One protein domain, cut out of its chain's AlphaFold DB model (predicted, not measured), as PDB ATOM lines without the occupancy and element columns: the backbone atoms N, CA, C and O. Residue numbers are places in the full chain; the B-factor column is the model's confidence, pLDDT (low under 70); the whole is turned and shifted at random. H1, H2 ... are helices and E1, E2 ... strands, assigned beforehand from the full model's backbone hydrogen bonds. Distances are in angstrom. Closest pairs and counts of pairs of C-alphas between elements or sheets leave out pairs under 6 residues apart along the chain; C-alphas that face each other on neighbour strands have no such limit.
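Overview. This is residues 114 to 162 of the 503 residues of the protein "Membrane protein, putative" of Wolbachia endosymbiont of Drosophila ananassae (UniProt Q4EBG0). What shape is this? A small three-stranded sheet has one short helix, H1, over one face at E2, and residues 137 to 142 stick out. What makes it up? The 49 printed residues, under half in named elements, hold E1, E2, H1, E3, class mixed; the antiparallel sheet runs E2, E1, E3. How large? It is compact, radius of gyration of the C-alphas 10.8 A, spanning 30 by 24 by 15 A.

Along the chain. Where are the strands? E1, residues 114 to 118, begins at C-alpha 114 (-45.382, 42.266, -49.560) and spans 13.1 A; E2 is residues 133 to 135. E3, residues 156 to 161, spans 16.3 A to C-alpha 161 (-39.469, 40.079, -49.232). Where is the helix? H1 is residues 143 to 150, 10.7 A.

Arrangement. How do strands pair? E1 and E2 form a hairpin, antiparallel at 147 degrees, N 115 and O 133 2.8 A apart. E1 and E3 are antiparallel at 153 degrees, N 116 and O 158 2.9 A apart. Where is H1? It is on the sheet, height over the sheet 9.8 A, over E2, along the strands at 9 degrees to E2 on the local plane; only just not over E1, on which 2 of its C-alphas fall. Every O i to N i+4 pair in H1 is within hydrogen-bond range. E2, H1, E3 make a split strand-helix-strand unit, two same-way strands with E1 between, crossover right-handed.

Size, cuts and confidence. Any cut or long link? The printed part has no cut; E1 to E2 is a long link of 14 residues. Where is confidence low? Residues 137 to 145 have pLDDT under 70.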
ATOM      1  N   TYR A 114     -44.394  41.521 -50.329       85.56
ATOM      2  CA  TYR A 114     -45.382  42.266 -49.560       85.56
ATOM      3  C   TYR A 114     -45.118  43.767 -49.654       85.56
ATOM      4  O   TYR A 114     -43.968  44.209 -49.706       85.56
ATOM      5  N   ILE A 115     -46.191  44.554 -49.647       86.12
ATOM      6  CA  ILE A 115     -46.151  46.014 -49.609       86.12
ATOM      7  C   ILE A 115     -46.771  46.500 -48.303       86.12
ATOM      8  O   ILE A 115     -47.928  46.194 -48.009       86.12
ATOM      9  N   SER A 116     -46.025  47.309 -47.556       86.12
ATOM     10  CA  SER A 116     -46.509  48.001 -46.362       86.12
ATOM     11  C   SER A 116     -46.483  49.511 -46.596       86.12
ATOM     12  O   SER A 116     -45.545  50.026 -47.203       86.12
ATOM     13  N   VAL A 117     -47.518  50.228 -46.156       85.50
ATOM     14  CA  VAL A 117     -47.606  51.691 -46.297       85.50
ATOM     15  C   VAL A 117     -47.727  52.299 -44.911       85.50
ATOM     16  O   VAL A 117     -48.738  52.097 -44.236       85.50
ATOM     17  N   SER A 118     -46.693  53.021 -44.491       83.12
ATOM     18  CA  SER A 118     -46.595  53.612 -43.156       83.12
ATOM     19  C   SER A 118     -45.643  54.809 -43.144       83.12
ATOM     20  O   SER A 118     -44.769  54.945 -43.999       83.12
ATOM     21  N   ASP A 119     -45.788  55.690 -42.155       85.56
ATOM     22  CA  ASP A 119     -44.867  56.825 -41.962       85.56
ATOM     23  C   ASP A 119     -43.529  56.405 -41.333       85.56
ATOM     24  O   ASP A 119     -42.540  57.132 -41.403       85.56
ATOM     25  N   LYS A 120     -43.498  55.230 -40.696       84.94
ATOM     26  CA  LYS A 120     -42.320  54.642 -40.047       84.94
ATOM     27  C   LYS A 120     -41.976  53.304 -40.685       84.94
ATOM     28  O   LYS A 120     -42.864  52.625 -41.198       84.94
ATOM     29  N   PHE A 121     -40.707  52.917 -40.598       83.56
ATOM     30  CA  PHE A 121     -40.244  51.611 -41.061       83.56
ATOM     31  C   PHE A 121     -40.993  50.479 -40.327       83.56
ATOM     32  O   PHE A 121     -41.116  50.558 -39.102       83.56
ATOM     33  N   PRO A 122     -41.499  49.447 -41.028       85.38
ATOM     34  CA  PRO A 122     -42.191  48.330 -40.390       85.38
ATOM     35  C   PRO A 122     -41.267  47.565 -39.430       85.38
ATOM     36  O   PRO A 122     -40.220  47.068 -39.832       85.38
ATOM     37  N   GLU A 123     -41.661  47.447 -38.160       86.00
ATOM     38  CA  GLU A 123     -40.907  46.705 -37.129       86.00
ATOM     39  C   GLU A 123     -41.284  45.208 -37.061       86.00
ATOM     40  O   GLU A 123     -40.862  44.494 -36.154       86.00
ATOM     41  N   HIS A 124     -42.076  44.715 -38.017       83.88
ATOM     42  CA  HIS A 124     -42.491  43.312 -38.132       83.88
ATOM     43  C   HIS A 124     -41.976  42.692 -39.434       83.88
ATOM     44  O   HIS A 124     -41.596  43.401 -40.370       83.88
ATOM     45  N   LYS A 125     -41.978  41.356 -39.528       82.38
ATOM     46  CA  LYS A 125     -41.564  40.698 -40.773       82.38
ATOM     47  C   LYS A 125     -42.653  40.832 -41.848       82.38
ATOM     48  O   LYS A 125     -43.832  40.998 -41.517       82.38
ATOM     49  N   PRO A 126     -42.281  40.742 -43.138       80.69
ATOM     50  CA  PRO A 126     -43.236  40.820 -44.240       80.69
ATOM     51  C   PRO A 126     -44.315  39.729 -44.150       80.69
ATOM     52  O   PRO A 126     -43.998  38.536 -44.109       80.69
ATOM     53  N   GLY A 127     -45.587  40.135 -44.122       78.44
ATOM     54  CA  GLY A 127     -46.739  39.227 -44.097       78.44
ATOM     55  C   GLY A 127     -47.136  38.710 -42.709       78.44
ATOM     56  O   GLY A 127     -47.965  37.805 -42.624       78.44
ATOM     57  N   GLU A 128     -46.561  39.245 -41.628       81.00
ATOM     58  CA  GLU A 128     -47.019  38.976 -40.252       81.00
ATOM     59  C   GLU A 128     -48.220  39.847 -39.861       81.00
ATOM     60  O   GLU A 128     -49.045  39.451 -39.039       81.00
ATOM     61  N   ASN A 129     -48.333  41.027 -40.465       79.19
ATOM     62  CA  ASN A 129     -49.392  41.980 -40.183       79.19
ATOM     63  C   ASN A 129     -50.470  41.929 -41.274       79.19
ATOM     64  O   ASN A 129     -50.159  41.904 -42.462       79.19
ATOM     65  N   GLN A 130     -51.748  41.998 -40.891       71.94
ATOM     66  CA  GLN A 130     -52.872  42.061 -41.840       71.94
ATOM     67  C   GLN A 130     -52.865  43.340 -42.694       71.94
ATOM     68  O   GLN A 130     -53.526  43.399 -43.729       71.94
ATOM     69  N   ALA A 131     -52.129  44.372 -42.269       72.88
ATOM     70  CA  ALA A 131     -51.945  45.599 -43.037       72.88
ATOM     71  C   ALA A 131     -51.015  45.433 -44.256       72.88
ATOM     72  O   ALA A 131     -51.070  46.282 -45.159       72.88
ATOM     73  N   ASP A 132     -50.199  44.371 -44.284       80.75
ATOM     74  CA  ASP A 132     -49.288  44.067 -45.384       80.75
ATOM     75  C   ASP A 132     -50.055  43.504 -46.578       80.75
ATOM     76  O   ASP A 132     -50.805  42.533 -46.488       80.75
ATOM     77  N   ILE A 133     -49.848  44.122 -47.733       82.56
ATOM     78  CA  ILE A 133     -50.506  43.747 -48.977       82.56
ATOM     79  C   ILE A 133     -49.621  42.723 -49.683       82.56
ATOM     80  O   ILE A 133     -48.542  43.077 -50.153       82.56
ATOM     81  N   SER A 134     -50.066  41.469 -49.780       81.25
ATOM     82  CA  SER A 134     -49.377  40.469 -50.599       81.25
ATOM     83  C   SER A 134     -49.473  40.816 -52.087       81.25
ATOM     84  O   SER A 134     -50.524  41.245 -52.581       81.25
ATOM     85  N   VAL A 135     -48.358  40.635 -52.791       75.38
ATOM     86  CA  VAL A 135     -48.229  40.827 -54.235       75.38
ATOM     87  C   VAL A 135     -47.864  39.492 -54.862       75.38
ATOM     88  O   VAL A 135     -46.758  38.986 -54.670       75.38
ATOM     89  N   ASP A 136     -48.796  38.946 -55.637       72.81
ATOM     90  CA  ASP A 136     -48.568  37.724 -56.396       72.81
ATOM     91  C   ASP A 136     -47.766  38.033 -57.665       72.81
ATOM     92  O   ASP A 136     -48.279  38.578 -58.644       72.81
ATOM     93  N   ILE A 137     -46.485  37.674 -57.641       68.56
ATOM     94  CA  ILE A 137     -45.529  37.923 -58.728       68.56
ATOM     95  C   ILE A 137     -45.790  36.990 -59.926       68.56
ATOM     96  O   ILE A 137     -45.381  37.290 -61.046       68.56
ATOM     97  N   SER A 138     -46.488  35.866 -59.719       63.19
ATOM     98  CA  SER A 138     -46.806  34.914 -60.792       63.19
ATOM     99  C   SER A 138     -47.904  35.428 -61.730       63.19
ATOM    100  O   SER A 138     -47.986  35.014 -62.889       63.19
ATOM    101  N   LYS A 139     -48.712  36.387 -61.262       64.94
ATOM    102  CA  LYS A 139     -49.797  37.014 -62.019       64.94
ATOM    103  C   LYS A 139     -49.363  38.397 -62.509       64.94
ATOM    104  O   LYS A 139     -49.654  39.420 -61.899       64.94
ATOM    105  N   VAL A 140     -48.724  38.428 -63.680       52.97
ATOM    106  CA  VAL A 140     -48.161  39.626 -64.351       52.97
ATOM    107  C   VAL A 140     -49.196  40.750 -64.628       52.97
ATOM    108  O   VAL A 140     -48.832  41.826 -65.100       52.97
ATOM    109  N   HIS A 141     -50.492  40.557 -64.350       54.38
ATOM    110  CA  HIS A 141     -51.577  41.475 -64.736       54.38
ATOM    111  C   HIS A 141     -52.467  42.003 -63.597       54.38
ATOM    112  O   HIS A 141     -53.386  42.768 -63.880       54.38
ATOM    113  N   ASP A 142     -52.205  41.708 -62.317       56.28
ATOM    114  CA  ASP A 142     -53.122  42.102 -61.221       56.28
ATOM    115  C   ASP A 142     -52.906  43.544 -60.685       56.28
ATOM    116  O   ASP A 142     -53.079  43.853 -59.502       56.28
ATOM    117  N   MET A 143     -52.498  44.463 -61.570       59.69
ATOM    118  CA  MET A 143     -52.142  45.850 -61.228       59.69
ATOM    119  C   MET A 143     -53.358  46.689 -60.789       59.69
ATOM    120  O   MET A 143     -53.226  47.584 -59.952       59.69
ATOM    121  N   GLU A 144     -54.556  46.403 -61.315       61.59
ATOM    122  CA  GLU A 144     -55.796  47.094 -60.918       61.59
ATOM    123  C   GLU A 144     -56.194  46.783 -59.473       61.59
ATOM    124  O   GLU A 144     -56.548  47.690 -58.715       61.59
ATOM    125  N   ASN A 145     -56.066  45.519 -59.068       67.62
ATOM    126  CA  ASN A 145     -56.341  45.064 -57.710       67.62
ATOM    127  C   ASN A 145     -55.374  45.719 -56.710       67.62
ATOM    128  O   ASN A 145     -55.787  46.250 -55.676       67.62
ATOM    129  N   LEU A 146     -54.086  45.789 -57.066       71.56
ATOM    130  CA  LEU A 146     -53.074  46.453 -56.247       71.56
ATOM    131  C   LEU A 146     -53.341  47.957 -56.091       71.56
ATOM    132  O   LEU A 146     -53.263  48.492 -54.984       71.56
ATOM    133  N   LYS A 147     -53.717  48.638 -57.182       70.69
ATOM    134  CA  LYS A 147     -54.081  50.062 -57.159       70.69
ATOM    135  C   LYS A 147     -55.295  50.323 -56.265       70.69
ATOM    136  O   LYS A 147     -55.310  51.320 -55.549       70.69
ATOM    137  N   GLY A 148     -56.277  49.418 -56.264       72.44
ATOM    138  CA  GLY A 148     -57.413  49.457 -55.343       72.44
ATOM    139  C   GLY A 148     -56.982  49.380 -53.876       72.44
ATOM    140  O   GLY A 148     -57.383  50.223 -53.079       72.44
ATOM    141  N   LYS A 149     -56.094  48.437 -53.532       75.19
ATOM    142  CA  LYS A 149     -55.582  48.250 -52.158       75.19
ATOM    143  C   LYS A 149     -54.725  49.419 -51.639       75.19
ATOM    144  O   LYS A 149     -54.552  49.552 -50.428       75.19
ATOM    145  N   LEU A 150     -54.192  50.253 -52.535       75.56
ATOM    146  CA  LEU A 150     -53.346  51.410 -52.211       75.56
ATOM    147  C   LEU A 150     -54.088  52.757 -52.225       75.56
ATOM    148  O   LEU A 150     -53.540  53.741 -51.738       75.56
ATOM    149  N   LYS A 151     -55.312  52.824 -52.768       71.25
ATOM    150  CA  LYS A 151     -56.010  54.082 -53.091       71.25
ATOM    151  C   LYS A 151     -56.234  55.016 -51.895       71.25
ATOM    152  O   LYS A 151     -56.192  56.230 -52.072       71.25
ATOM    153  N   ASP A 152     -56.418  54.452 -50.704       72.75
ATOM    154  CA  ASP A 152     -56.772  55.199 -49.489       72.75
ATOM    155  C   ASP A 152     -55.629  55.255 -48.457       72.75
ATOM    156  O   ASP A 152     -55.828  55.711 -47.331       72.75
ATOM    157  N   LYS A 153     -54.425  54.778 -48.811       76.38
ATOM    158  CA  LYS A 153     -53.266  54.759 -47.907       76.38
ATOM    159  C   LYS A 153     -52.311  55.916 -48.212       76.38
ATOM    160  O   LYS A 153     -51.943  56.148 -49.359       76.38
ATOM    161  N   THR A 154     -51.858  56.603 -47.167       75.25
ATOM    162  CA  THR A 154     -50.877  57.696 -47.242       75.25
ATOM    163  C   THR A 154     -49.654  57.344 -46.401       75.25
ATOM    164  O   THR A 154     -49.818  56.939 -45.254       75.25
ATOM    165  N   GLY A 155     -48.447  57.486 -46.952       80.81
ATOM    166  CA  GLY A 155     -47.198  57.194 -46.240       80.81
ATOM    167  C   GLY A 155     -46.077  56.750 -47.178       80.81
ATOM    168  O   GLY A 155     -46.214  56.809 -48.403       80.81
ATOM    169  N   THR A 156     -44.968  56.285 -46.604       81.88
ATOM    170  CA  THR A 156     -43.862  55.695 -47.368       81.88
ATOM    171  C   THR A 156     -44.201  54.248 -47.722       81.88
ATOM    172  O   THR A 156     -44.716  53.502 -46.890       81.88
ATOM    173  N   ILE A 157     -43.929  53.849 -48.967       84.31
ATOM    174  CA  ILE A 157     -44.153  52.482 -49.447       84.31
ATOM    175  C   ILE A 157     -42.898  51.654 -49.160       84.31
ATOM    176  O   ILE A 157     -41.832  51.927 -49.710       84.31
ATOM    177  N   TYR A 158     -43.038  50.629 -48.326       86.25
ATOM    178  CA  TYR A 158     -41.991  49.664 -48.013       86.25
ATOM    179  C   TYR A 158     -42.268  48.339 -48.718       86.25
ATOM    180  O   TYR A 158     -43.374  47.804 -48.645       86.25
ATOM    181  N   TYR A 159     -41.242  47.796 -49.375       84.69
ATOM    182  CA  TYR A 159     -41.282  46.469 -49.981       84.69
ATOM    183  C   TYR A 159     -40.593  45.473 -49.060       84.69
ATOM    184  O   TYR A 159     -39.423  45.636 -48.717       84.69
ATOM    185  N   GLY A 160     -41.329  44.443 -48.661       83.50
ATOM    186  CA  GLY A 160     -40.839  43.358 -47.831       83.50
ATOM    187  C   GLY A 160     -40.782  42.064 -48.628       83.50
ATOM    188  O   GLY A 160     -41.789  41.643 -49.193       83.50
ATOM    189  N   ILE A 161     -39.619  41.417 -48.655       81.19
ATOM    190  CA  ILE A 161     -39.469  40.079 -49.232       81.19
ATOM    191  C   ILE A 161     -39.427  39.081 -48.083       81.19
ATOM    192  O   ILE A 161     -38.618  39.223 -47.163       81.19
ATOM    193  N   ARG A 162     -40.308  38.082 -48.123       77.56
ATOM    194  CA  ARG A 162     -40.313  37.012 -47.130       77.56
ATOM    195  C   ARG A 162     -39.366  35.905 -47.575       77.56
ATOM    196  O   ARG A 162     -39.586  35.268 -48.603       77.56
TER     197      ARG A 162